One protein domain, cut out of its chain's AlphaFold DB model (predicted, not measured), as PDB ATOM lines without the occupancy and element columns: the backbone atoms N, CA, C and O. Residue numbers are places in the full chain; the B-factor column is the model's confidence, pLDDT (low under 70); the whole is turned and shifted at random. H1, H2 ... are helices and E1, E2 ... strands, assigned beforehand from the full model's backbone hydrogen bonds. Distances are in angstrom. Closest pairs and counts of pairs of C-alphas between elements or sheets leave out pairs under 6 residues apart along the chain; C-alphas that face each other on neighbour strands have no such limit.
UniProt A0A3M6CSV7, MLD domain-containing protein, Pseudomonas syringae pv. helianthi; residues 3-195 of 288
ATOM      1  N   ILE A   3     246.377 140.530 161.647       95.06
ATOM      2  CA  ILE A   3     246.956 140.013 160.397       95.06
ATOM      3  C   ILE A   3     248.488 140.081 160.406       95.06
ATOM      4  O   ILE A   3     249.141 139.088 160.100       95.06
ATOM      5  N   ASP A   4     249.053 141.226 160.789       93.38
ATOM      6  CA  ASP A   4     250.508 141.438 160.798       93.38
ATOM      7  C   ASP A   4     251.221 140.567 161.845       93.38
ATOM      8  O   ASP A   4     252.401 140.262 161.702       93.38
ATOM      9  N   ASN A   5     250.503 140.145 162.891       95.56
ATOM     10  CA  ASN A   5     251.047 139.381 164.009       95.56
ATOM     11  C   ASN A   5     250.679 137.890 163.974       95.56
ATOM     12  O   ASN A   5     251.095 137.157 164.868       95.56
ATOM     13  N   LEU A   6     249.962 137.402 162.954       97.69
ATOM     14  CA  LEU A   6     249.636 135.975 162.811       97.69
ATOM     15  C   LEU A   6     250.865 135.044 162.891       97.69
ATOM     16  O   LEU A   6     250.771 134.041 163.600       97.69
ATOM     17  N   PRO A   7     252.028 135.360 162.274       97.44
ATOM     18  CA  PRO A   7     253.228 134.541 162.442       97.44
ATOM     19  C   PRO A   7     253.670 134.427 163.907       97.44
ATOM     20  O   PRO A   7     254.001 133.338 164.372       97.44
ATOM     21  N   LEU A   8     253.647 135.538 164.649       97.56
ATOM     22  CA  LEU A   8     254.033 135.570 166.058       97.56
ATOM     23  C   LEU A   8     253.005 134.844 166.935       97.56
ATOM     24  O   LEU A   8     253.384 134.085 167.822       97.56
ATOM     25  N   LEU A   9     251.710 135.029 166.674       97.94
ATOM     26  CA  LEU A   9     250.634 134.325 167.374       97.94
ATOM     27  C   LEU A   9     250.779 132.804 167.216       97.94
ATOM     28  O   LEU A   9     250.708 132.077 168.209       97.94
ATOM     29  N   ALA A  10     251.071 132.335 166.001       97.00
ATOM     30  CA  ALA A  10     251.340 130.925 165.731       97.00
ATOM     31  C   ALA A  10     252.583 130.422 166.488       97.00
ATOM     32  O   ALA A  10     252.516 129.391 167.154       97.00
ATOM     33  N   GLN A  11     253.691 131.178 166.480       97.75
ATOM     34  CA  GLN A  11     254.894 130.852 167.269       97.75
ATOM     35  C   GLN A  11     254.616 130.783 168.777       97.75
ATOM     36  O   GLN A  11     255.224 129.989 169.492       97.75
ATOM     37  N   GLN A  12     253.675 131.590 169.270       97.75
ATOM     38  CA  GLN A  12     253.238 131.583 170.664       97.75
ATOM     39  C   GLN A  12     252.210 130.485 170.978       97.75
ATOM     40  O   GLN A  12     251.733 130.423 172.116       97.75
ATOM     41  N   ASN A  13     251.918 129.588 170.028       97.50
ATOM     42  CA  ASN A  13     250.944 128.497 170.119       97.50
ATOM     43  C   ASN A  13     249.490 128.961 170.304       97.50
ATOM     44  O   ASN A  13     248.693 128.265 170.938       97.50
ATOM     45  N   VAL A  14     249.132 130.132 169.771       98.44
ATOM     46  CA  VAL A  14     247.726 130.528 169.623       98.44
ATOM     47  C   VAL A  14     247.113 129.679 168.514       98.44
ATOM     48  O   VAL A  14     247.599 129.703 167.388       98.44
ATOM     49  N   LYS A  15     246.067 128.915 168.841       98.25
ATOM     50  CA  LYS A  15     245.434 127.976 167.900       98.25
ATOM     51  C   LYS A  15     244.117 128.478 167.324       98.25
ATOM     52  O   LYS A  15     243.750 128.067 166.232       98.25
ATOM     53  N   THR A  16     243.430 129.367 168.040       98.69
ATOM     54  CA  THR A  16     242.062 129.770 167.695       98.69
ATOM     55  C   THR A  16     241.913 131.280 167.717       98.69
ATOM     56  O   THR A  16     242.331 131.942 168.672       98.69
ATOM     57  N   LEU A  17     241.274 131.807 166.678       98.62
ATOM     58  CA  LEU A  17     240.749 133.161 166.620       98.62
ATOM     59  C   LEU A  17     239.214 133.092 166.643       98.62
ATOM     60  O   LEU A  17     238.576 132.688 165.672       98.62
ATOM     61  N   TYR A  18     238.625 133.488 167.769       98.75
ATOM     62  CA  TYR A  18     237.180 133.653 167.897       98.75
ATOM     63  C   TYR A  18     236.741 134.972 167.259       98.75
ATOM     64  O   TYR A  18     237.407 135.993 167.438       98.75
ATOM     65  N   MET A  19     235.640 134.975 166.512       98.00
ATOM     66  CA  MET A  19     235.209 136.143 165.739       98.00
ATOM     67  C   MET A  19     233.724 136.454 165.915       98.00
ATOM     68  O   MET A  19     232.861 135.625 165.615       98.00
ATOM     69  N   GLU A  20     233.445 137.680 166.363       92.38
ATOM     70  CA  GLU A  20     232.127 138.314 166.255       92.38
ATOM     71  C   GLU A  20     231.731 138.501 164.780       92.38
ATOM     72  O   GLU A  20     232.581 138.480 163.885       92.38
ATOM     73  N   HIS A  21     230.433 138.679 164.516       90.44
ATOM     74  CA  HIS A  21     229.824 138.862 163.190       90.44
ATOM     75  C   HIS A  21     229.779 137.612 162.311       90.44
ATOM     76  O   HIS A  21     228.937 137.522 161.414       90.44
ATOM     77  N   LEU A  22     230.616 136.615 162.588       94.94
ATOM     78  CA  LEU A  22     230.445 135.272 162.055       94.94
ATOM     79  C   LEU A  22     229.492 134.489 162.959       94.94
ATOM     80  O   LEU A  22     229.731 134.325 164.153       94.94
ATOM     81  N   LEU A  23     228.407 134.006 162.358       95.56
ATOM     82  CA  LEU A  23     227.383 133.201 163.027       95.56
ATOM     83  C   LEU A  23     227.708 131.699 162.985       95.56
ATOM     84  O   LEU A  23     227.960 131.158 161.904       95.56
ATOM     85  N   THR A  24     227.659 131.015 164.126       97.00
ATOM     86  CA  THR A  24     227.967 129.582 164.267       97.00
ATOM     87  C   THR A  24     227.016 128.700 163.466       97.00
ATOM     88  O   THR A  24     227.433 127.711 162.873       97.00
ATOM     89  N   ASP A  25     225.740 129.073 163.436       96.12
ATOM     90  CA  ASP A  25     224.643 128.363 162.772       96.12
ATOM     91  C   ASP A  25     224.640 128.531 161.244       96.12
ATOM     92  O   ASP A  25     224.039 127.715 160.546       96.12
ATOM     93  N   LEU A  26     225.335 129.545 160.711       94.81
ATOM     94  CA  LEU A  26     225.401 129.817 159.268       94.81
ATOM     95  C   LEU A  26     226.780 129.620 158.632       94.81
ATOM     96  O   LEU A  26     226.844 129.398 157.418       94.81
ATOM     97  N   HIS A  27     227.866 129.766 159.398       98.06
ATOM     98  CA  HIS A  27     229.219 129.850 158.841       98.06
ATOM     99  C   HIS A  27     230.177 128.765 159.341       98.06
ATOM    100  O   HIS A  27     231.116 128.457 158.610       98.06
ATOM    101  N   GLN A  28     229.973 128.166 160.525       98.25
ATOM    102  CA  GLN A  28     231.008 127.318 161.143       98.25
ATOM    103  C   GLN A  28     231.394 126.117 160.271       98.25
ATOM    104  O   GLN A  28     232.573 125.919 160.017       98.25
ATOM    105  N   ALA A  29     230.423 125.402 159.695       98.38
ATOM    106  CA  ALA A  29     230.715 124.261 158.819       98.38
ATOM    107  C   ALA A  29     231.559 124.641 157.583       98.38
ATOM    108  O   ALA A  29     232.395 123.866 157.120       98.38
ATOM    109  N   ASP A  30     231.359 125.844 157.041       98.50
ATOM    110  CA  ASP A  30     232.142 126.341 155.911       98.50
ATOM    111  C   ASP A  30     233.534 126.831 156.332       98.50
ATOM    112  O   ASP A  30     234.485 126.684 155.559       98.50
ATOM    113  N   LEU A  31     233.658 127.398 157.537       98.69
ATOM    114  CA  LEU A  31     234.937 127.780 158.143       98.69
ATOM    115  C   LEU A  31     235.794 126.541 158.424       98.69
ATOM    116  O   LEU A  31     236.958 126.523 158.029       98.69
ATOM    117  N   ASP A  32     235.202 125.494 159.001       98.50
ATOM    118  CA  ASP A  32     235.863 124.218 159.296       98.50
ATOM    119  C   ASP A  32     236.359 123.566 158.000       98.50
ATOM    120  O   ASP A  32     237.549 123.282 157.841       98.50
ATOM    121  N   ARG A  33     235.478 123.456 156.994       98.38
ATOM    122  CA  ARG A  33     235.845 122.930 155.674       98.38
ATOM    123  C   ARG A  33     236.951 123.757 155.023       98.38
ATOM    124  O   ARG A  33     237.840 123.192 154.381       98.38
ATOM    125  N   PHE A  34     236.911 125.087 155.144       98.62
ATOM    126  CA  PHE A  34     237.980 125.940 154.630       98.62
ATOM    127  C   PHE A  34     239.297 125.680 155.363       98.62
ATOM    128  O   PHE A  34     240.322 125.537 154.700       98.62
ATOM    129  N   PHE A  35     239.285 125.571 156.690       98.31
ATOM    130  CA  PHE A  35     240.478 125.286 157.481       98.31
ATOM    131  C   PHE A  35     241.121 123.959 157.052       98.31
ATOM    132  O   PHE A  35     242.286 123.946 156.643       98.31
ATOM    133  N   GLU A  36     240.332 122.887 156.987       97.81
ATOM    134  CA  GLU A  36     240.783 121.545 156.602       97.81
ATOM    135  C   GLU A  36     241.290 121.482 155.153       97.81
ATOM    136  O   GLU A  36     242.400 121.026 154.883       97.81
ATOM    137  N   THR A  37     240.499 121.973 154.197       97.62
ATOM    138  CA  THR A  37     240.735 121.716 152.762       97.62
ATOM    139  C   THR A  37     241.440 122.856 152.030       97.62
ATOM    140  O   THR A  37     241.970 122.665 150.938       97.62
ATOM    141  N   GLY A  38     241.405 124.068 152.584       97.31
ATOM    142  CA  GLY A  38     241.820 125.294 151.897       97.31
ATOM    143  C   GLY A  38     240.829 125.806 150.858       97.31
ATOM    144  O   GLY A  38     241.092 126.826 150.223       97.31
ATOM    145  N   GLN A  39     239.681 125.148 150.686       97.25
ATOM    146  CA  GLN A  39     238.692 125.517 149.678       97.25
ATOM    147  C   GLN A  39     237.576 126.372 150.282       97.25
ATOM    148  O   GLN A  39     236.666 125.867 150.942       97.25
ATOM    149  N   MET A  40     237.600 127.678 150.025       97.38
ATOM    150  CA  MET A  40     236.553 128.592 150.494       97.38
ATOM    151  C   MET A  40     235.255 128.396 149.693       97.38
ATOM    152  O   MET A  40     235.290 128.364 148.461       97.38
ATOM    153  N   SER A  41     234.098 128.258 150.362       97.94
ATOM    154  CA  SER A  41     232.817 128.191 149.637       97.94
ATOM    155  C   SER A  41     232.490 129.548 149.025       97.94
ATOM    156  O   SER A  41     232.858 130.605 149.543       97.94
ATOM    157  N   LYS A  42     231.706 129.528 147.943       97.38
ATOM    158  CA  LYS A  42     231.134 130.755 147.372       97.38
ATOM    159  C   LYS A  42     230.268 131.505 148.391       97.38
ATOM    160  O   LYS A  42     230.266 132.732 148.369       97.38
ATOM    161  N   LYS A  43     229.561 130.778 149.266       96.44
ATOM    162  CA  LYS A  43     228.714 131.347 150.319       96.44
ATOM    163  C   LYS A  43     229.557 132.087 151.360       96.44
ATOM    164  O   LYS A  43     229.370 133.283 151.527       96.44
ATOM    165  N   LEU A  44     230.542 131.422 151.965       97.56
ATOM    166  CA  LEU A  44     231.424 132.035 152.958       97.56
ATOM    167  C   LEU A  44     232.165 133.250 152.390       97.56
ATOM    168  O   LEU A  44     232.208 134.296 153.029       97.56
ATOM    169  N   LEU A  45     232.690 133.155 151.163       97.12
ATOM    170  CA  LEU A  45     233.338 134.294 150.505       97.12
ATOM    171  C   LEU A  45     232.369 135.465 150.287       97.12
ATOM    172  O   LEU A  45     232.754 136.627 150.420       97.12
ATOM    173  N   HIS A  46     231.118 135.180 149.915       94.62
ATOM    174  CA  HIS A  46     230.096 136.210 149.774       94.62
ATOM    175  C   HIS A  46     229.814 136.894 151.116       94.62
ATOM    176  O   HIS A  46     229.843 138.125 151.170       94.62
ATOM    177  N   ASP A  47     229.610 136.110 152.173       92.69
ATOM    178  CA  ASP A  47     229.280 136.591 153.516       92.69
ATOM    179  C   ASP A  47     230.433 137.431 154.103       92.69
ATOM    180  O   ASP A  47     230.206 138.550 154.563       92.69
ATOM    181  N   LEU A  48     231.692 136.994 153.955       94.12
ATOM    182  CA  LEU A  48     232.878 137.775 154.346       94.12
ATOM    183  C   LEU A  48     232.955 139.117 153.607       94.12
ATOM    184  O   LEU A  48     233.188 140.158 154.219       94.12
ATOM    185  N   LYS A  49     232.664 139.130 152.302       87.94
ATOM    186  CA  LYS A  49     232.615 140.374 151.520       87.94
ATOM    187  C   LYS A  49     231.452 141.283 151.915       87.94
ATOM    188  O   LYS A  49     231.542 142.496 151.724       87.94
ATOM    189  N   VAL A  50     230.331 140.726 152.379       83.56
ATOM    190  CA  VAL A  50     229.221 141.509 152.945       83.56
ATOM    191  C   VAL A  50     229.671 142.158 154.252       83.56
ATOM    192  O   VAL A  50     229.464 143.362 154.401       83.56
ATOM    193  N   LEU A  51     230.340 141.411 155.135       83.62
ATOM    194  CA  LEU A  51     230.901 141.942 156.378       83.62
ATOM    195  C   LEU A  51     231.911 143.059 156.115       83.62
ATOM    196  O   LEU A  51     231.815 144.112 156.741       83.62
ATOM    197  N   ASP A  52     232.806 142.876 155.147       81.88
ATOM    198  CA  ASP A  52     233.788 143.889 154.756       81.88
ATOM    199  C   ASP A  52     233.139 145.200 154.314       81.88
ATOM    200  O   ASP A  52     233.511 146.282 154.769       81.88
ATOM    201  N   ARG A  53     232.113 145.110 153.460       79.19
ATOM    202  CA  ARG A  53     231.360 146.292 153.026       79.19
ATOM    203  C   ARG A  53     230.598 146.942 154.177       79.19
ATOM    204  O   ARG A  53     230.564 148.164 154.234       79.19
ATOM    205  N   GLY A  54     229.989 146.142 155.052       69.31
ATOM    206  CA  GLY A  54     229.198 146.631 156.184       69.31
ATOM    207  C   GLY A  54     230.031 147.341 157.249       69.31
ATOM    208  O   GLY A  54     229.563 148.304 157.840       69.31
ATOM    209  N   HIS A  55     231.280 146.914 157.450       72.44
ATOM    210  CA  HIS A  55     232.195 147.504 158.433       72.44
ATOM    211  C   HIS A  55     233.179 148.503 157.824       72.44
ATOM    212  O   HIS A  55     234.073 148.977 158.521       72.44
ATOM    213  N   HIS A  56     233.026 148.826 156.534       74.50
ATOM    214  CA  HIS A  56     233.897 149.761 155.820       74.50
ATOM    215  C   HIS A  56     235.386 149.417 155.990       74.50
ATOM    216  O   HIS A  56     236.212 150.298 156.237       74.50
ATOM    217  N   THR A  57     235.714 148.123 155.897       75.62
ATOM    218  CA  THR A  57     237.087 147.637 156.067       75.62
ATOM    219  C   THR A  57     238.012 148.186 154.979       75.62
ATOM    220  O   THR A  57     237.559 148.760 153.985       75.62
ATOM    221  N   ASP A  58     239.324 148.052 155.199       73.12
ATOM    222  CA  ASP A  58     240.374 148.685 154.398       73.12
ATOM    223  C   ASP A  58     240.096 148.632 152.877       73.12
ATOM    224  O   ASP A  58     240.053 147.539 152.298       73.12
ATOM    225  N   PRO A  59     239.955 149.793 152.197       64.12
ATOM    226  CA  PRO A  59     239.763 149.860 150.749       64.12
ATOM    227  C   PRO A  59     240.898 149.212 149.949       64.12
ATOM    228  O   PRO A  59     240.662 148.715 148.845       64.12
ATOM    229  N   GLY A  60     242.113 149.187 150.511       68.00
ATOM    230  CA  GLY A  60     243.271 148.480 149.962       68.00
ATOM    231  C   GLY A  60     243.149 146.955 150.029       68.00
ATOM    232  O   GLY A  60     243.960 146.254 149.428       68.00
ATOM    233  N   ARG A  61     242.112 146.438 150.709       76.00
ATOM    234  CA  ARG A  61     241.806 145.015 150.918       76.00
ATOM    235  C   ARG A  61     242.935 144.237 151.585       76.00
ATOM    236  O   ARG A  61     242.996 143.021 151.437       76.00
ATOM    237  N   VAL A  62     243.822 144.919 152.305       84.50
ATOM    238  CA  VAL A  62     244.892 144.280 153.077       84.50
ATOM    239  C   VAL A  62     244.358 143.896 154.453       84.50
ATOM    240  O   VAL A  62     244.602 142.783 154.922       84.50
ATOM    241  N   TYR A  63     243.592 144.799 155.070       87.56
ATOM    242  CA  TYR A  63     243.064 144.653 156.428       87.56
ATOM    243  C   TYR A  63     241.543 144.515 156.438       87.56
ATOM    244  O   TYR A  63     240.807 145.463 156.716       87.56
ATOM    245  N   ASN A  64     241.071 143.314 156.112       89.31
ATOM    246  CA  ASN A  64     239.650 143.005 156.009       89.31
ATOM    247  C   ASN A  64     239.345 141.576 156.518       89.31
ATOM    248  O   ASN A  64     240.264 140.803 156.806       89.31
ATOM    249  N   PHE A  65     238.066 141.228 156.676       93.62
ATOM    250  CA  PHE A  65     237.628 139.932 157.198       93.62
ATOM    251  C   PHE A  65     238.017 138.780 156.268       93.62
ATOM    252  O   PHE A  65     238.471 137.741 156.750       93.62
ATOM    253  N   GLU A  66     237.902 138.962 154.947       95.12
ATOM    254  CA  GLU A  66     238.320 137.952 153.965       95.12
ATOM    255  C   GLU A  66     239.801 137.575 154.144       95.12
ATOM    256  O   GLU A  66     240.135 136.402 154.324       95.12
ATOM    257  N   GLN A  67     240.693 138.569 154.154       96.69
ATOM    258  CA  GLN A  67     242.130 138.365 154.325       96.69
ATOM    259  C   GLN A  67     242.474 137.829 155.707       96.69
ATOM    260  O   GLN A  67     243.386 137.011 155.818       96.69
ATOM    261  N   LEU A  68     241.761 138.250 156.752       97.50
ATOM    262  CA  LEU A  68     241.966 137.722 158.095       97.50
ATOM    263  C   LEU A  68     241.704 136.213 158.138       97.50
ATOM    264  O   LEU A  68     242.566 135.474 158.605       97.50
ATOM    265  N   VAL A  69     240.576 135.750 157.592       98.12
ATOM    266  CA  VAL A  69     240.240 134.316 157.542       98.12
ATOM    267  C   VAL A  69     241.257 133.546 156.696       98.12
ATOM    268  O   VAL A  69     241.760 132.506 157.125       98.12
ATOM    269  N   VAL A  70     241.619 134.068 155.516       97.94
ATOM    270  CA  VAL A  70     242.602 133.426 154.627       97.94
ATOM    271  C   VAL A  70     243.967 133.293 155.301       97.94
ATOM    272  O   VAL A  70     244.552 132.207 155.303       97.94
ATOM    273  N   LYS A  71     244.480 134.377 155.886       98.19
ATOM    274  CA  LYS A  71     245.809 134.391 156.504       98.19
ATOM    275  C   LYS A  71     245.842 133.623 157.821       98.19
ATOM    276  O   LYS A  71     246.836 132.954 158.086       98.19
ATOM    277  N   ALA A  72     244.773 133.652 158.620       98.31
ATOM    278  CA  ALA A  72     244.684 132.847 159.839       98.31
ATOM    279  C   ALA A  72     244.891 131.362 159.522       98.31
ATOM    280  O   ALA A  72     245.769 130.729 160.111       98.31
ATOM    281  N   ARG A  73     244.207 130.848 158.489       98.00
ATOM    282  CA  ARG A  73     244.421 129.479 158.006       98.00
ATOM    283  C   ARG A  73     245.865 129.233 157.566       98.00
ATOM    284  O   ARG A  73     246.433 128.205 157.919       98.00
ATOM    285  N   GLN A  74     246.461 130.140 156.789       97.75
ATOM    286  CA  GLN A  74     247.853 129.999 156.328       97.75
ATOM    287  C   GLN A  74     248.850 129.864 157.490       97.75
ATOM    288  O   GLN A  74     249.887 129.227 157.330       97.75
ATOM    289  N   HIS A  75     248.515 130.422 158.655       98.25
ATOM    290  CA  HIS A  75     249.305 130.327 159.880       98.25
ATOM    291  C   HIS A  75     248.820 129.248 160.861       98.25
ATOM    292  O   HIS A  75     249.364 129.142 161.957       98.25
ATOM    293  N   GLY A  76     247.841 128.422 160.478       97.19
ATOM    294  CA  GLY A  76     247.340 127.321 161.302       97.19
ATOM    295  C   GLY A  76     246.409 127.744 162.441       97.19
ATOM    296  O   GLY A  76     246.212 126.962 163.366       97.19
ATOM    297  N   LEU A  77     245.839 128.953 162.384       98.06
ATOM    298  CA  LEU A  77     244.811 129.401 163.323       98.06
ATOM    299  C   LEU A  77     243.421 129.049 162.783       98.06
ATOM    300  O   LEU A  77     243.042 129.478 161.689       98.06
ATOM    301  N   GLU A  78     242.657 128.300 163.571       97.75
ATOM    302  CA  GLU A  78     241.245 128.021 163.315       97.75
ATOM    303  C   GLU A  78     240.407 129.273 163.596       97.75
ATOM    304  O   GLU A  78     240.630 129.981 164.584       97.75
ATOM    305  N   ILE A  79     239.422 129.541 162.738       98.44
ATOM    306  CA  ILE A  79     238.423 130.581 162.982       98.44
ATOM    307  C   ILE A  79     237.179 129.949 163.598       98.44
ATOM    308  O   ILE A  79     236.568 129.056 163.010       98.44
ATOM    309  N   ARG A  80     236.758 130.472 164.749       98.44
ATOM    310  CA  ARG A  80     235.514 130.078 165.420       98.44
ATOM    311  C   ARG A  80     234.546 131.246 165.466       98.44
ATOM    312  O   ARG A  80     234.838 132.281 166.060       98.44
ATOM    313  N   ALA A  81     233.381 131.066 164.863       98.38
ATOM    314  CA  ALA A  81     232.258 131.975 165.022       98.38
ATOM    315  C   ALA A  81     231.811 132.004 166.494       98.38
ATOM    316  O   ALA A  81     231.774 130.962 167.148       98.38
ATOM    317  N   ILE A  82     231.479 133.186 167.016       98.19
ATOM    318  CA  ILE A  82     230.963 133.348 168.391       98.19
ATOM    319  C   ILE A  82     229.664 134.155 168.464       98.19
ATOM    320  O   ILE A  82     229.223 134.510 169.552       98.19
ATOM    321  N   ASP A  83     229.023 134.396 167.323       95.81
ATOM    322  CA  ASP A  83     227.638 134.860 167.243       95.81
ATOM    323  C   ASP A  83     226.700 133.738 166.770       95.81
ATOM    324  O   ASP A  83     227.144 132.722 166.242       95.81
ATOM    325  N   CYS A  84     225.388 133.931 166.899       93.00
ATOM    326  CA  CYS A  84     224.361 133.147 166.207       93.00
ATOM    327  C   CYS A  84     223.256 134.063 165.669       93.00
ATOM    328  O   CYS A  84     223.173 135.232 166.051       93.00
ATOM    329  N   ALA A  85     222.373 133.549 164.810       88.75
ATOM    330  CA  ALA A  85     221.274 134.336 164.249       88.75
ATOM    331  C   ALA A  85     220.443 135.041 165.334       88.75
ATOM    332  O   ALA A  85     220.103 136.214 165.183       88.75
ATOM    333  N   SER A  86     220.195 134.363 166.459       87.25
ATOM    334  CA  SER A  86     219.410 134.900 167.573       87.25
ATOM    335  C   SER A  86     220.141 135.953 168.406       87.25
ATOM    336  O   SER A  86     219.476 136.803 168.985       87.25
ATOM    337  N   SER A  87     221.477 135.920 168.502       84.19
ATOM    338  CA  SER A  87     222.236 136.998 169.159       84.19
ATOM    339  C   SER A  87     222.462 138.178 168.222       84.19
ATOM    340  O   SER A  87     222.598 139.302 168.689       84.19
ATOM    341  N   TYR A  88     222.487 137.937 166.911       82.19
ATOM    342  CA  TYR A  88     222.870 138.924 165.908       82.19
ATOM    343  C   TYR A  88     221.692 139.728 165.343       82.19
ATOM    344  O   TYR A  88     221.828 140.923 165.082       82.19
ATOM    345  N   HIS A  89     220.532 139.093 165.164       82.00
ATOM    346  CA  HIS A  89     219.345 139.693 164.555       82.00
ATOM    347  C   HIS A  89     218.234 139.887 165.589       82.00
ATOM    348  O   HIS A  89     217.334 139.063 165.720       82.00
ATOM    349  N   LEU A  90     218.292 141.006 166.311       74.94
ATOM    350  CA  LEU A  90     217.371 141.290 167.422       74.94
ATOM    351  C   LEU A  90     216.121 142.075 167.023       74.94
ATOM    352  O   LEU A  90     215.179 142.163 167.808       74.94
ATOM    353  N   LYS A  91     216.083 142.615 165.798       70.44
ATOM    354  CA  LYS A  91     214.955 143.418 165.319       70.44
ATOM    355  C   LYS A  91     213.647 142.638 165.471       70.44
ATOM    356  O   LYS A  91     213.466 141.593 164.851       70.44
ATOM    357  N   GLY A  92     212.721 143.199 166.247       67.81
ATOM    358  CA  GLY A  92     211.402 142.611 166.487       67.81
ATOM    359  C   GLY A  92     211.305 141.729 167.735       67.81
ATOM    360  O   GLY A  92     210.239 141.162 167.974       67.81
ATOM    361  N   ILE A  93     212.360 141.630 168.554       76.38
ATOM    362  CA  ILE A  93     212.249 141.055 169.899       76.38
ATOM    363  C   ILE A  93     211.385 141.960 170.786       76.38
ATOM    364  O   ILE A  93     211.560 143.176 170.852       76.38
ATOM    365  N   ALA A  94     210.441 141.350 171.501       70.56
ATOM    366  CA  ALA A  94     209.637 142.054 172.489       70.56
ATOM    367  C   ALA A  94     210.525 142.531 173.650       70.56
ATOM    368  O   ALA A  94     211.245 141.728 174.240       70.56
ATOM    369  N   ARG A  95     210.409 143.816 174.020       66.94
ATOM    370  CA  ARG A  95     211.180 144.448 175.113       66.94
ATOM    371  C   ARG A  95     212.696 144.436 174.878       66.94
ATOM    372  O   ARG A  95     213.467 144.150 175.790       66.94
ATOM    373  N   GLU A  96     213.120 144.749 173.655       66.94
ATOM    374  CA  GLU A  96     214.525 145.044 173.372       66.94
ATOM    375  C   GLU A  96     214.984 146.247 174.216       66.94
ATOM    376  O   GLU A  96     214.422 147.340 174.138       66.94
ATOM    377  N   HIS A  97     215.993 146.027 175.058       73.75
ATOM    378  CA  HIS A  97     216.703 147.077 175.775       73.75
ATOM    379  C   HIS A  97     217.990 147.423 175.020       73.75
ATOM    380  O   HIS A  97     218.545 146.600 174.293       73.75
ATOM    381  N   THR A  98     218.536 148.615 175.262       76.50
ATOM    382  CA  THR A  98     219.776 149.097 174.621       76.50
ATOM    383  C   THR A  98     220.993 148.187 174.838       76.50
ATOM    384  O   THR A  98     221.951 148.263 174.074       76.50
ATOM    385  N   ILE A  99     220.958 147.323 175.859       82.81
ATOM    386  CA  ILE A  99     222.027 146.373 176.209       82.81
ATOM    387  C   ILE A  99     221.723 144.915 175.818       82.81
ATOM    388  O   ILE A  99     222.525 144.021 176.102       82.81
ATOM    389  N   THR A 100     220.567 144.636 175.199       86.19
ATOM    390  CA  THR A 100     220.120 143.262 174.905       86.19
ATOM    391  C   THR A 100     221.108 142.527 173.998       86.19
ATOM    392  O   THR A 100     221.417 141.360 174.245       86.19
ATOM    393  N   ARG A 101     221.698 143.218 173.012       87.06
ATOM    394  CA  ARG A 101     222.733 142.648 172.132       87.06
ATOM    395  C   ARG A 101     223.968 142.188 172.886       87.06
ATOM    396  O   ARG A 101     224.490 141.111 172.601       87.06
ATOM    397  N   GLN A 102     224.425 142.979 173.847       90.75
ATOM    398  CA  GLN A 102     225.590 142.670 174.665       90.75
ATOM    399  C   GLN A 102     225.305 141.477 175.568       90.75
ATOM    400  O   GLN A 102     226.097 140.541 175.596       90.75
ATOM    401  N   GLN A 103     224.140 141.442 176.217       93.62
ATOM    402  CA  GLN A 103     223.749 140.313 177.061       93.62
ATOM    403  C   GLN A 103     223.673 139.001 176.271       93.62
ATOM    404  O   GLN A 103     224.256 137.996 176.681       93.62
ATOM    405  N   MET A 104     222.974 139.007 175.133       93.62
ATOM    406  CA  MET A 104     222.739 137.796 174.349       93.62
ATOM    407  C   MET A 104     224.016 137.268 173.701       93.62
ATOM    408  O   MET A 104     224.307 136.077 173.822       93.62
ATOM    409  N   MET A 105     224.792 138.133 173.041       94.69
ATOM    410  CA  MET A 105     226.024 137.693 172.391       94.69
ATOM    411  C   MET A 105     227.089 137.300 173.407       94.69
ATOM    412  O   MET A 105     227.651 136.225 173.254       94.69
ATOM    413  N   ASN A 106     227.319 138.072 174.479       97.75
ATOM    414  CA  ASN A 106     228.366 137.724 175.449       97.75
ATOM    415  C   ASN A 106     228.075 136.377 176.116       97.75
ATOM    416  O   ASN A 106     228.973 135.547 176.265       97.75
ATOM    417  N   TYR A 107     226.805 136.119 176.450       97.62
ATOM    418  CA  TYR A 107     226.382 134.813 176.947       97.62
ATOM    419  C   TYR A 107     226.641 133.708 175.916       97.62
ATOM    420  O   TYR A 107     227.280 132.704 176.235       97.62
ATOM    421  N   PHE A 108     226.172 133.882 174.678       98.00
ATOM    422  CA  PHE A 108     226.323 132.875 173.630       98.00
ATOM    423  C   PHE A 108     227.796 132.584 173.293       98.00
ATOM    424  O   PHE A 108     228.205 131.420 173.234       98.00
ATOM    425  N   ALA A 109     228.607 133.630 173.141       98.44
ATOM    426  CA  ALA A 109     230.036 133.556 172.886       98.44
ATOM    427  C   ALA A 109     230.764 132.826 174.020       98.44
ATOM    428  O   ALA A 109     231.516 131.894 173.750       98.44
ATOM    429  N   SER A 110     230.474 133.163 175.282       98.56
ATOM    430  CA  SER A 110     231.038 132.478 176.454       98.56
ATOM    431  C   SER A 110     230.738 130.975 176.439       98.56
ATOM    432  O   SER A 110     231.634 130.140 176.584       98.56
ATOM    433  N   ARG A 111     229.483 130.585 176.176       98.44
ATOM    434  CA  ARG A 111     229.108 129.166 176.060       98.44
ATOM    435  C   ARG A 111     229.827 128.476 174.902       98.44
ATOM    436  O   ARG A 111     230.276 127.342 175.070       98.44
ATOM    437  N   THR A 112     229.950 129.155 173.765       98.31
ATOM    438  CA  THR A 112     230.625 128.642 172.567       98.31
ATOM    439  C   THR A 112     232.121 128.435 172.810       98.31
ATOM    440  O   THR A 112     232.633 127.348 172.540       98.31
ATOM    441  N   ILE A 113     232.810 129.423 173.391       98.62
ATOM    442  CA  ILE A 113     234.239 129.358 173.732       98.62
ATOM    443  C   ILE A 113     234.494 128.226 174.724       98.62
ATOM    444  O   ILE A 113     235.329 127.360 174.464       98.62
ATOM    445  N   ARG A 114     233.743 128.170 175.831       98.56
ATOM    446  CA  ARG A 114     233.924 127.127 176.853       98.56
ATOM    447  C   ARG A 114     233.681 125.739 176.292       98.56
ATOM    448  O   ARG A 114     234.466 124.834 176.559       98.56
ATOM    449  N   LYS A 115     232.629 125.569 175.481       98.38
ATOM    450  CA  LYS A 115     232.346 124.272 174.864       98.38
ATOM    451  C   LYS A 115     233.444 123.864 173.887       98.38
ATOM    452  O   LYS A 115     233.834 122.702 173.859       98.38
ATOM    453  N   HIS A 116     233.955 124.811 173.107       98.12
ATOM    454  CA  HIS A 116     235.070 124.557 172.209       98.12
ATOM    455  C   HIS A 116     236.336 124.134 172.968       98.12
ATOM    456  O   HIS A 116     236.920 123.103 172.639       98.12
ATOM    457  N   GLN A 117     236.722 124.881 174.008       98.19
ATOM    458  CA  GLN A 117     237.882 124.576 174.856       98.19
ATOM    459  C   GLN A 117     237.743 123.223 175.575       98.19
ATOM    460  O   GLN A 117     238.724 122.497 175.705       98.19
ATOM    461  N   GLU A 118     236.533 122.862 176.012       98.12
ATOM    462  CA  GLU A 118     236.244 121.557 176.620       98.12
ATOM    463  C   GLU A 118     236.487 120.408 175.630       98.12
ATOM    464  O   GLU A 118     237.120 119.416 175.979       98.12
ATOM    465  N   VAL A 119     235.999 120.541 174.392       97.62
ATOM    466  CA  VAL A 119     236.077 119.480 173.374       97.62
ATOM    467  C   VAL A 119     237.479 119.355 172.776       97.62
ATOM    468  O   VAL A 119     237.966 118.242 172.592       97.62
ATOM    469  N   MET A 120     238.132 120.477 172.470       96.50
ATOM    470  CA  MET A 120     239.439 120.489 171.792       96.50
ATOM    471  C   MET A 120     240.628 120.475 172.759       96.50
ATOM    472  O   MET A 120     241.779 120.375 172.330       96.50
ATOM    473  N   GLY A 121     240.355 120.571 174.061       97.19
ATOM    474  CA  GLY A 121     241.358 120.751 175.099       97.19
ATOM    475  C   GLY A 121     241.836 122.201 175.199       97.19
ATOM    476  O   GLY A 121     241.843 122.955 174.223       97.19
ATOM    477  N   SER A 122     242.266 122.580 176.405       96.38
ATOM    478  CA  SER A 122     242.735 123.935 176.700       96.38
ATOM    479  C   SER A 122     243.885 124.351 175.778       96.38
ATOM    480  O   SER A 122     244.903 123.660 175.671       96.38
ATOM    481  N   HIS A 123     243.729 125.490 175.111       97.88
ATOM    482  CA  HIS A 123     244.739 126.069 174.230       97.88
ATOM    483  C   HIS A 123     244.669 127.595 174.241       97.88
ATOM    484  O   HIS A 123     243.654 128.185 174.602       97.88
ATOM    485  N   LYS A 124     245.747 128.257 173.804       98.25
ATOM    486  CA  LYS A 124     245.768 129.718 173.694       98.25
ATOM    487  C   LYS A 124     244.899 130.179 172.529       98.25
ATOM    488  O   LYS A 124     244.949 129.611 171.437       98.25
ATOM    489  N   TRP A 125     244.153 131.244 172.760       98.31
ATOM    490  CA  TRP A 125     243.218 131.817 171.805       98.31
ATOM    491  C   TRP A 125     243.260 133.341 171.870       98.31
ATOM    492  O   TRP A 125     243.739 133.920 172.843       98.31
ATOM    493  N   ILE A 126     242.746 133.974 170.823       98.38
ATOM    494  CA  ILE A 126     242.407 135.399 170.806       98.38
ATOM    495  C   ILE A 126     240.969 135.561 170.305       98.38
ATOM    496  O   ILE A 126     240.447 134.668 169.636       98.38
ATOM    497  N   ALA A 127     240.320 136.675 170.634       98.31
ATOM    498  CA  ALA A 127     238.984 136.998 170.142       98.31
ATOM    499  C   ALA A 127     238.976 138.391 169.505       98.31
ATOM    500  O   ALA A 127     239.495 139.342 170.088       98.31
ATOM    501  N   LEU A 128     238.392 138.503 168.312       97.69
ATOM    502  CA  LEU A 128     238.098 139.773 167.661       97.69
ATOM    503  C   LEU A 128     236.612 140.077 167.849       97.69
ATOM    504  O   LEU A 128     235.758 139.419 167.251       97.69
ATOM    505  N   VAL A 129     236.335 141.067 168.691       94.75
ATOM    506  CA  VAL A 129     234.988 141.513 169.064       94.75
ATOM    507  C   VAL A 129     234.917 143.039 169.050       94.75
ATOM    508  O   VAL A 129     235.943 143.721 169.125       94.75
ATOM    509  N   GLY A 130     233.712 143.583 168.963       87.44
ATOM    510  CA  GLY A 130     233.429 144.999 169.110       87.44
ATOM    511  C   GLY A 130     233.687 145.491 170.534       87.44
ATOM    512  O   GLY A 130     233.626 144.740 171.509       87.44
ATOM    513  N   ASN A 131     233.930 146.798 170.669       86.62
ATOM    514  CA  ASN A 131     234.290 147.425 171.948       86.62
ATOM    515  C   ASN A 131     233.264 147.180 173.071       86.62
ATOM    516  O   ASN A 131     233.638 147.128 174.236       86.62
ATOM    517  N   SER A 132     231.974 147.023 172.746       88.12
ATOM    518  CA  SER A 132     230.923 146.745 173.740       88.12
ATOM    519  C   SER A 132     230.876 145.291 174.216       88.12
ATOM    520  O   SER A 132     230.106 144.972 175.116       88.12
ATOM    521  N   HIS A 133     231.634 144.400 173.578       94.31
ATOM    522  CA  HIS A 133     231.663 142.971 173.878       94.31
ATOM    523  C   HIS A 133     232.954 142.552 174.587       94.31
ATOM    524  O   HIS A 133     232.975 141.507 175.231       94.31
ATOM    525  N   SER A 134     234.028 143.349 174.508       95.19
ATOM    526  CA  SER A 134     235.332 142.959 175.058       95.19
ATOM    527  C   SER A 134     235.336 142.883 176.583       95.19
ATOM    528  O   SER A 134     235.765 141.871 177.130       95.19
ATOM    529  N   ASN A 135     234.834 143.920 177.254       97.06
ATOM    530  CA  ASN A 135     234.874 144.103 178.706       97.06
ATOM    531  C   ASN A 135     233.510 144.560 179.245       97.06
ATOM    532  O   ASN A 135     232.563 144.713 178.468       97.06
ATOM    533  N   ILE A 136     233.415 144.810 180.558       95.81
ATOM    534  CA  ILE A 136     232.188 145.301 181.204       95.81
ATOM    535  C   ILE A 136     231.618 146.507 180.448       95.81
ATOM    536  O   ILE A 136     232.188 147.602 180.437       95.81
ATOM    537  N   TYR A 137     230.434 146.317 179.878       91.00
ATOM    538  CA  TYR A 137     229.715 147.338 179.137       91.00
ATOM    539  C   TYR A 137     228.681 148.029 180.025       91.00
ATOM    540  O   TYR A 137     227.886 147.379 180.714       91.00
ATOM    541  N   GLN A 138     228.718 149.366 180.026       86.50
ATOM    542  CA  GLN A 138     227.850 150.242 180.828       86.50
ATOM    543  C   GLN A 138     227.796 149.890 182.329       86.50
ATOM    544  O   GLN A 138     226.798 150.141 182.998       86.50
ATOM    545  N   GLY A 139     228.860 149.291 182.873       88.19
ATOM    546  CA  GLY A 139     228.940 148.916 184.288       88.19
ATOM    547  C   GLY A 139     228.049 147.741 184.706       88.19
ATOM    548  O   GLY A 139     228.002 147.433 185.893       88.19
ATOM    549  N   VAL A 140     227.342 147.095 183.769       92.38
ATOM    550  CA  VAL A 140     226.311 146.092 184.099       92.38
ATOM    551  C   VAL A 140     226.436 144.782 183.330       92.38
ATOM    552  O   VAL A 140     226.114 143.738 183.893       92.38
ATOM    553  N   VAL A 141     226.896 144.791 182.073       94.69
ATOM    554  CA  VAL A 141     227.016 143.560 181.270       94.69
ATOM    555  C   VAL A 141     228.476 143.109 181.233       94.69
ATOM    556  O   VAL A 141     229.285 143.829 180.654       94.69
ATOM    557  N   PRO A 142     228.835 141.938 181.792       97.56
ATOM    558  CA  PRO A 142     230.178 141.378 181.650       97.56
ATOM    559  C   PRO A 142     230.525 141.120 180.180       97.56
ATOM    560  O   PRO A 142     229.700 140.575 179.440       97.56
ATOM    561  N   GLY A 143     231.731 141.507 179.767       97.31
ATOM    562  CA  GLY A 143     232.289 141.219 178.450       97.31
ATOM    563  C   GLY A 143     232.912 139.830 178.374       97.31
ATOM    564  O   GLY A 143     232.932 139.070 179.345       97.31
ATOM    565  N   ILE A 144     233.453 139.488 177.207       98.38
ATOM    566  CA  ILE A 144     234.155 138.216 176.999       98.38
ATOM    567  C   ILE A 144     235.387 138.106 177.905       98.38
ATOM    568  O   ILE A 144     235.667 137.019 178.409       98.38
ATOM    569  N   ALA A 145     236.098 139.210 178.159       98.06
ATOM    570  CA  ALA A 145     237.249 139.217 179.056       98.06
ATOM    571  C   ALA A 145     236.852 138.798 180.478       98.06
ATOM    572  O   ALA A 145     237.472 137.896 181.036       98.06
ATOM    573  N   GLU A 146     235.779 139.358 181.045       98.31
ATOM    574  CA  GLU A 146     235.347 138.982 182.396       98.31
ATOM    575  C   GLU A 146     234.737 137.579 182.446       98.31
ATOM    576  O   GLU A 146     234.940 136.855 183.419       98.31
ATOM    577  N   LEU A 147     234.005 137.172 181.402       98.38
ATOM    578  CA  LEU A 147     233.379 135.851 181.354       98.38
ATOM    579  C   LEU A 147     234.403 134.724 181.196       98.38
ATOM    580  O   LEU A 147     234.218 133.658 181.781       98.38
ATOM    581  N   GLU A 148     235.480 134.937 180.445       98.06
ATOM    582  CA  GLU A 148     236.479 133.899 180.158       98.06
ATOM    583  C   GLU A 148     237.791 134.073 180.940       98.06
ATOM    584  O   GLU A 148     238.725 133.296 180.747       98.06
ATOM    585  N   GLY A 149     237.879 135.075 181.823       96.19
ATOM    586  CA  GLY A 149     239.120 135.416 182.530       96.19
ATOM    587  C   GLY A 149     240.239 135.859 181.579       96.19
ATOM    588  O   GLY A 149     241.413 135.584 181.827       96.19
ATOM    589  N   GLY A 150     239.862 136.475 180.458       95.81
ATOM    590  CA  GLY A 150     240.769 136.987 179.437       95.81
ATOM    591  C   GLY A 150     241.261 138.404 179.734       95.81
ATOM    592  O   GLY A 150     240.844 139.040 180.696       95.81
ATOM    593  N   ILE A 151     242.143 138.902 178.865       97.62
ATOM    594  CA  ILE A 151     242.631 140.288 178.893       97.62
ATOM    595  C   ILE A 151     241.993 141.040 177.726       97.62
ATOM    596  O   ILE A 151     242.151 140.646 176.568       97.62
ATOM    597  N   GLY A 152     241.293 142.125 178.030       97.38
ATOM    598  CA  GLY A 152     240.671 143.004 177.054       97.38
ATOM    599  C   GLY A 152     241.635 144.053 176.511       97.38
ATOM    600  O   GLY A 152     242.274 144.787 177.270       97.38
ATOM    601  N   LEU A 153     241.708 144.161 175.184       96.44
ATOM    602  CA  LEU A 153     242.522 145.158 174.489       96.44
ATOM    603  C   LEU A 153     241.641 146.034 173.603       96.44
ATOM    604  O   LEU A 153     240.944 145.528 172.723       96.44
ATOM    605  N   ARG A 154     241.742 147.353 173.770       93.12
ATOM    606  CA  ARG A 154     241.154 148.327 172.851       93.12
ATOM    607  C   ARG A 154     242.225 148.897 171.938       93.12
ATOM    608  O   ARG A 154     243.123 149.611 172.381       93.12
ATOM    609  N   VAL A 155     242.131 148.575 170.657       89.94
ATOM    610  CA  VAL A 155     243.108 148.998 169.652       89.94
ATOM    611  C   VAL A 155     242.629 150.278 168.989       89.94
ATOM    612  O   VAL A 155     241.472 150.370 168.580       89.94
ATOM    613  N   VAL A 156     243.515 151.261 168.876       86.94
ATOM    614  CA  VAL A 156     243.228 152.532 168.209       86.94
ATOM    615  C   VAL A 156     244.343 152.889 167.238       86.94
ATOM    616  O   VAL A 156     245.524 152.670 167.508       86.94
ATOM    617  N   ASP A 157     243.954 153.478 166.119       85.12
ATOM    618  CA  ASP A 157     244.886 154.008 165.137       85.12
ATOM    619  C   ASP A 157     245.404 155.381 165.574       85.12
ATOM    620  O   ASP A 157     244.631 156.248 165.992       85.12
ATOM    621  N   VAL A 158     246.700 155.615 165.395       83.94
ATOM    622  CA  VAL A 158     247.345 156.917 165.584       83.94
ATOM    623  C   VAL A 158     248.246 157.245 164.394       83.94
ATOM    624  O   VAL A 158     248.645 156.365 163.626       83.94
ATOM    625  N   ALA A 159     248.548 158.530 164.205       83.00
ATOM    626  CA  ALA A 159     249.485 158.941 163.165       83.00
ATOM    627  C   ALA A 159     250.911 158.444 163.485       83.00
ATOM    628  O   ALA A 159     251.248 158.300 164.665       83.00
ATOM    629  N   PRO A 160     251.755 158.212 162.462       85.50
ATOM    630  CA  PRO A 160     253.151 157.839 162.669       85.50
ATOM    631  C   PRO A 160     253.883 158.813 163.600       85.50
ATOM    632  O   PRO A 160     253.756 160.031 163.449       85.50
ATOM    633  N   GLY A 161     254.633 158.279 164.563       85.75
ATOM    634  CA  GLY A 161     255.347 159.037 165.592       85.75
ATOM    635  C   GLY A 161     254.500 159.517 166.778       85.75
ATOM    636  O   GLY A 161     255.051 160.162 167.669       85.75
ATOM    637  N   LEU A 162     253.188 159.244 166.810       86.75
ATOM    638  CA  LEU A 162     252.304 159.635 167.919       86.75
ATOM    639  C   LEU A 162     251.913 158.478 168.846       86.75
ATOM    640  O   LEU A 162     251.193 158.715 169.817       86.75
ATOM    641  N   SER A 163     252.341 157.240 168.572       88.88
ATOM    642  CA  SER A 163     251.982 156.111 169.434       88.88
ATOM    643  C   SER A 163     252.670 156.181 170.790       88.88
ATOM    644  O   SER A 163     253.877 156.388 170.897       88.88
ATOM    645  N   ARG A 164     251.886 155.934 171.842       88.94
ATOM    646  CA  ARG A 164     252.385 155.712 173.206       88.94
ATOM    647  C   ARG A 164     252.497 154.228 173.563       88.94
ATOM    648  O   ARG A 164     252.745 153.894 174.719       88.94
ATOM    649  N   GLY A 165     252.323 153.334 172.589       90.50
ATOM    650  CA  GLY A 165     252.402 151.889 172.774       90.50
ATOM    651  C   GLY A 165     251.193 151.304 173.511       90.50
ATOM    652  O   GLY A 165     250.043 151.574 173.158       90.50
ATOM    653  N   VAL A 166     251.463 150.448 174.501       94.19
ATOM    654  CA  VAL A 166     250.451 149.773 175.328       94.19
ATOM    655  C   VAL A 166     250.330 150.498 176.663       94.19
ATOM    656  O   VAL A 166     251.323 150.691 177.362       94.19
ATOM    657  N   MET A 167     249.111 150.870 177.039       95.25
ATOM    658  CA  MET A 167     248.827 151.596 178.276       95.25
ATOM    659  C   MET A 167     247.541 151.096 178.923       95.25
ATOM    660  O   MET A 167     246.714 150.483 178.255       95.25
ATOM    661  N   GLN A 168     247.347 151.368 180.215       96.44
ATOM    662  CA  GLN A 168     246.048 151.133 180.847       96.44
ATOM    663  C   GLN A 168     244.978 151.940 180.107       96.44
ATOM    664  O   GLN A 168     245.207 153.109 179.784       96.44
ATOM    665  N   ASP A 169     243.828 151.331 179.818       94.50
ATOM    666  CA  ASP A 169     242.777 152.045 179.102       94.50
ATOM    667  C   ASP A 169     242.119 153.095 180.023       94.50
ATOM    668  O   ASP A 169     241.495 152.722 181.026       94.50
ATOM    669  N   PRO A 170     242.201 154.406 179.714       90.56
ATOM    670  CA  PRO A 170     241.460 155.423 180.465       90.56
ATOM    671  C   PRO A 170     239.935 155.312 180.267       90.56
ATOM    672  O   PRO A 170     239.156 155.920 181.005       90.56
ATOM    673  N   GLY A 171     239.504 154.531 179.275       87.44
ATOM    674  CA  GLY A 171     238.144 154.494 178.768       87.44
ATOM    675  C   GLY A 171     237.811 155.711 177.911       87.44
ATOM    676  O   GLY A 171     238.582 156.666 177.797       87.44
ATOM    677  N   GLU A 172     236.667 155.651 177.245       84.50
ATOM    678  CA  GLU A 172     236.236 156.663 176.288       84.50
ATOM    679  C   GLU A 172     234.712 156.708 176.195       84.50
ATOM    680  O   GLU A 172     234.046 155.675 176.216       84.50
ATOM    681  N   LEU A 173     234.156 157.916 176.083       78.81
ATOM    682  CA  LEU A 173     232.756 158.108 175.722       78.81
ATOM    683  C   LEU A 173     232.646 158.127 174.200       78.81
ATOM    684  O   LEU A 173     233.064 159.091 173.561       78.81
ATOM    685  N   VAL A 174     232.063 157.076 173.637       70.75
ATOM    686  CA  VAL A 174     231.814 156.943 172.199       70.75
ATOM    687  C   VAL A 174     230.327 157.076 171.906       70.75
ATOM    688  O   VAL A 174     229.494 156.814 172.767       70.75
ATOM    689  N   LEU A 175     229.976 157.493 170.695       61.94
ATOM    690  CA  LEU A 175     228.579 157.521 170.263       61.94
ATOM    691  C   LEU A 175     228.066 156.085 170.068       61.94
ATOM    692  O   LEU A 175     228.708 155.281 169.387       61.94
ATOM    693  N   ALA A 176     226.920 155.762 170.665       50.44
ATOM    694  CA  ALA A 176     226.232 154.490 170.474       50.44
ATOM    695  C   ALA A 176     225.400 154.523 169.190       50.44
ATOM    696  O   ALA A 176     224.200 154.782 169.196       50.44
ATOM    697  N   GLY A 177     226.049 154.254 168.060       48.91
ATOM    698  CA  GLY A 177     225.365 154.248 166.772       48.91
ATOM    699  C   GLY A 177     224.885 155.645 166.361       48.91
ATOM    700  O   GLY A 177     225.675 156.584 166.322       48.91
ATOM    701  N   ILE A 178     223.610 155.753 165.978       28.78
ATOM    702  CA  ILE A 178     223.033 156.920 165.281       28.78
ATOM    703  C   ILE A 178     222.361 157.909 166.254       28.78
ATOM    704  O   ILE A 178     222.049 159.034 165.866       28.78
ATOM    705  N   THR A 179     222.129 157.524 167.514       37.03
ATOM    706  CA  THR A 179     221.623 158.449 168.539       37.03
ATOM    707  C   THR A 179     222.785 159.234 169.159       37.03
ATOM    708  O   THR A 179     223.925 158.777 169.187       37.03
ATOM    709  N   ASN A 180     222.512 160.433 169.690       49.12
ATOM    710  CA  ASN A 180     223.503 161.224 170.441       49.12
ATOM    711  C   ASN A 180     223.860 160.602 171.809       49.12
ATOM    712  O   ASN A 180     224.532 161.244 172.623       49.12
ATOM    713  N   ASP A 181     223.420 159.370 172.075       55.09
ATOM    714  CA  ASP A 181     223.705 158.667 173.313       55.09
ATOM    715  C   ASP A 181     225.182 158.298 173.345       55.09
ATOM    716  O   ASP A 181     225.707 157.570 172.499       55.09
ATOM    717  N   LYS A 182     225.879 158.837 174.342       68.44
ATOM    718  CA  LYS A 182     227.277 158.503 174.589       68.44
ATOM    719  C   LYS A 182     227.333 157.293 175.501       68.44
ATOM    720  O   LYS A 182     226.787 157.317 176.600       68.44
ATOM    721  N   VAL A 183     228.041 156.263 175.065       75.38
ATOM    722  CA  VAL A 183     228.315 155.069 175.857       75.38
ATOM    723  C   VAL A 183     229.772 155.042 176.256       75.38
ATOM    724  O   VAL A 183     230.669 155.343 175.470       75.38
ATOM    725  N   TYR A 184     230.001 154.707 177.517       83.81
ATOM    726  CA  TYR A 184     231.343 154.544 178.038       83.81
ATOM    727  C   TYR A 184     231.861 153.154 177.676       83.81
ATOM    728  O   TYR A 184     231.239 152.147 178.022       83.81
ATOM    729  N   ILE A 185     232.997 153.115 176.988       86.69
ATOM    730  CA  ILE A 185     233.744 151.897 176.686       86.69
ATOM    731  C   ILE A 185     235.092 151.944 177.391       86.69
ATOM    732  O   ILE A 185     235.736 152.993 177.461       86.69
ATOM    733  N   LYS A 186     235.529 150.804 177.914       90.44
ATOM    734  CA  LYS A 186     236.822 150.659 178.572       90.44
ATOM    735  C   LYS A 186     237.251 149.200 178.504       90.44
ATOM    736  O   LYS A 186     236.451 148.331 178.827       90.44
ATOM    737  N   ALA A 187     238.497 148.961 178.122       94.75
ATOM    738  CA  ALA A 187     239.166 147.671 178.219       94.75
ATOM    739  C   ALA A 187     240.191 147.651 179.371       94.75
ATOM    740  O   ALA A 187     240.292 148.609 180.138       94.75
ATOM    741  N   ASP A 188     240.974 146.580 179.506       97.56
ATOM    742  CA  ASP A 188     242.084 146.554 180.469       97.56
ATOM    743  C   ASP A 188     243.239 147.437 179.980       97.56
ATOM    744  O   ASP A 188     243.763 148.284 180.712       97.56
ATOM    745  N   TYR A 189     243.581 147.287 178.696       97.75
ATOM    746  CA  TYR A 189     244.625 148.059 178.036       97.75
ATOM    747  C   TYR A 189     244.139 148.703 176.740       97.75
ATOM    748  O   TYR A 189     243.348 148.137 175.985       97.75
ATOM    749  N   ARG A 190     244.690 149.879 176.450       94.62
ATOM    750  CA  ARG A 190     244.616 150.556 175.160       94.62
ATOM    751  C   ARG A 190     245.932 150.357 174.416       94.62
ATOM    752  O   ARG A 190     247.005 150.539 174.988       94.62
ATOM    753  N   VAL A 191     245.837 150.006 173.138       94.06
ATOM    754  CA  VAL A 191     246.984 149.789 172.247       94.06
ATOM    755  C   VAL A 191     246.912 150.791 171.104       94.06
ATOM    756  O   VAL A 191     245.964 150.767 170.321       94.06
ATOM    757  N   GLU A 192     247.904 151.672 171.009       91.69
ATOM    758  CA  GLU A 192     247.995 152.674 169.942       91.69
ATOM    759  C   GLU A 192     248.875 152.155 168.799       91.69
ATOM    760  O   GLU A 192     250.064 151.888 168.988       91.69
ATOM    761  N   ILE A 193     248.299 152.005 167.606       87.56
ATOM    762  CA  ILE A 193     248.999 151.488 166.428       87.56
ATOM    763  C   ILE A 193     249.198 152.601 165.416       87.56
ATOM    764  O   ILE A 193     248.249 153.241 164.966       87.56
ATOM    765  N   GLU A 194     250.455 152.802 165.041       87.56
ATOM    766  CA  GLU A 194     250.813 153.746 163.998       87.56
ATOM    767  C   GLU A 194     250.387 153.216 162.636       87.56
ATOM    768  O   GLU A 194     250.749 152.108 162.237       87.56
ATOM    769  N   VAL A 195     249.625 154.024 161.907       81.00
ATOM    770  CA  VAL A 195     249.170 153.686 160.559       81.00
ATOM    771  C   VAL A 195     249.562 154.782 159.580       81.00
ATOM    772  O   VAL A 195     249.113 155.926 159.669       81.00
TER     773      VAL A 195
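What this domain is: This is residues 3 to 195 of the 288 residues of the protein "MLD domain-containing protein" of Pseudomonas syringae pv. helianthi (UniProt A0A3M6CSV7). A small parallel sheet, E2 E1 E3, makes the core of a larger lobe, with H1 and H4 over one face, the long helix H6 over the other, and H2 packed on E2. A smaller lobe of strands holds the sheet E4 E8 E5 and the hairpin E6 and E7, with the short helix H7 between it and H6. The printed part has 193 residues, with eight named helices and eight named strands in the order H1 E1 H2 H3 H4 E2 H5 H6 E3 H7 H8 E4 E5 E6 E7 E8; the second sheet is mixed, and so is the class. It is compact, with a radius of gyration of the C-alphas of 16.8 A and spans of 49 by 46 by 35 A.

How they stand to each other: H1, residues 3 to 11, touches H4, residues 65 to 74, at a shallow tilt of 26 degrees, their closest C-alphas those of Ile 3 and Leu 68, 6.0 A. E1, residues 14 to 23, is parallel to E2, residues 78 to 83 (N 80 to O 17, 3.0 A), and to E3, residues 124 to 128 (N 18 to O 126, 2.9 A). H2, residues 24 to 37, runs along E2, 5 degrees on the local plane. H3, residues 42 to 54, touches H4, the C-alphas of Leu 48 and Glu 66 closest at 5.5 A. The hub H6, residues 100 to 120, is on the opposite face from H4 and touches H5, residues 85 to 88, H7, residues 131 to 134, and H8, residues 144 to 148. E8, residues 189 to 194, is parallel to E4, residues 153 to 158 (N 156 to O 191, 2.9 A), and antiparallel to E5, residues 166 to 168 (N 190 to O 167, 2.8 A). E6, residues 172 to 175, and E7, residues 182 to 185, form a hairpin (N 174 to O 183, 2.9 A). Every O i to N i+4 pair is within hydrogen-bond range in H3, H4, H6 and H8, against 3 of 5 in H1 and 8 of 10 in H2; H5 and H7 are too short for such a pair.

Where its parts are: H1 begins at C-alpha 3, (246.956, 140.013, 160.397). E1 is 21.6 A long, and H6, 30.0 A long, ends at C-alpha 120, (239.439, 120.489, 171.792). E8, 16.4 A long, ends at C-alpha 194, (250.813, 153.746, 163.998).

The domain as a whole: The C-alphas farthest apart are those of Ala 94 and Gly 161, 49.2 A. The printed part has no cut; the link from H5 to H6 is long, and its residues 91 to 97 stand free. Mean pLDDT of the printed part is 90.0; 14 residues are under 70, among them 175 to 182.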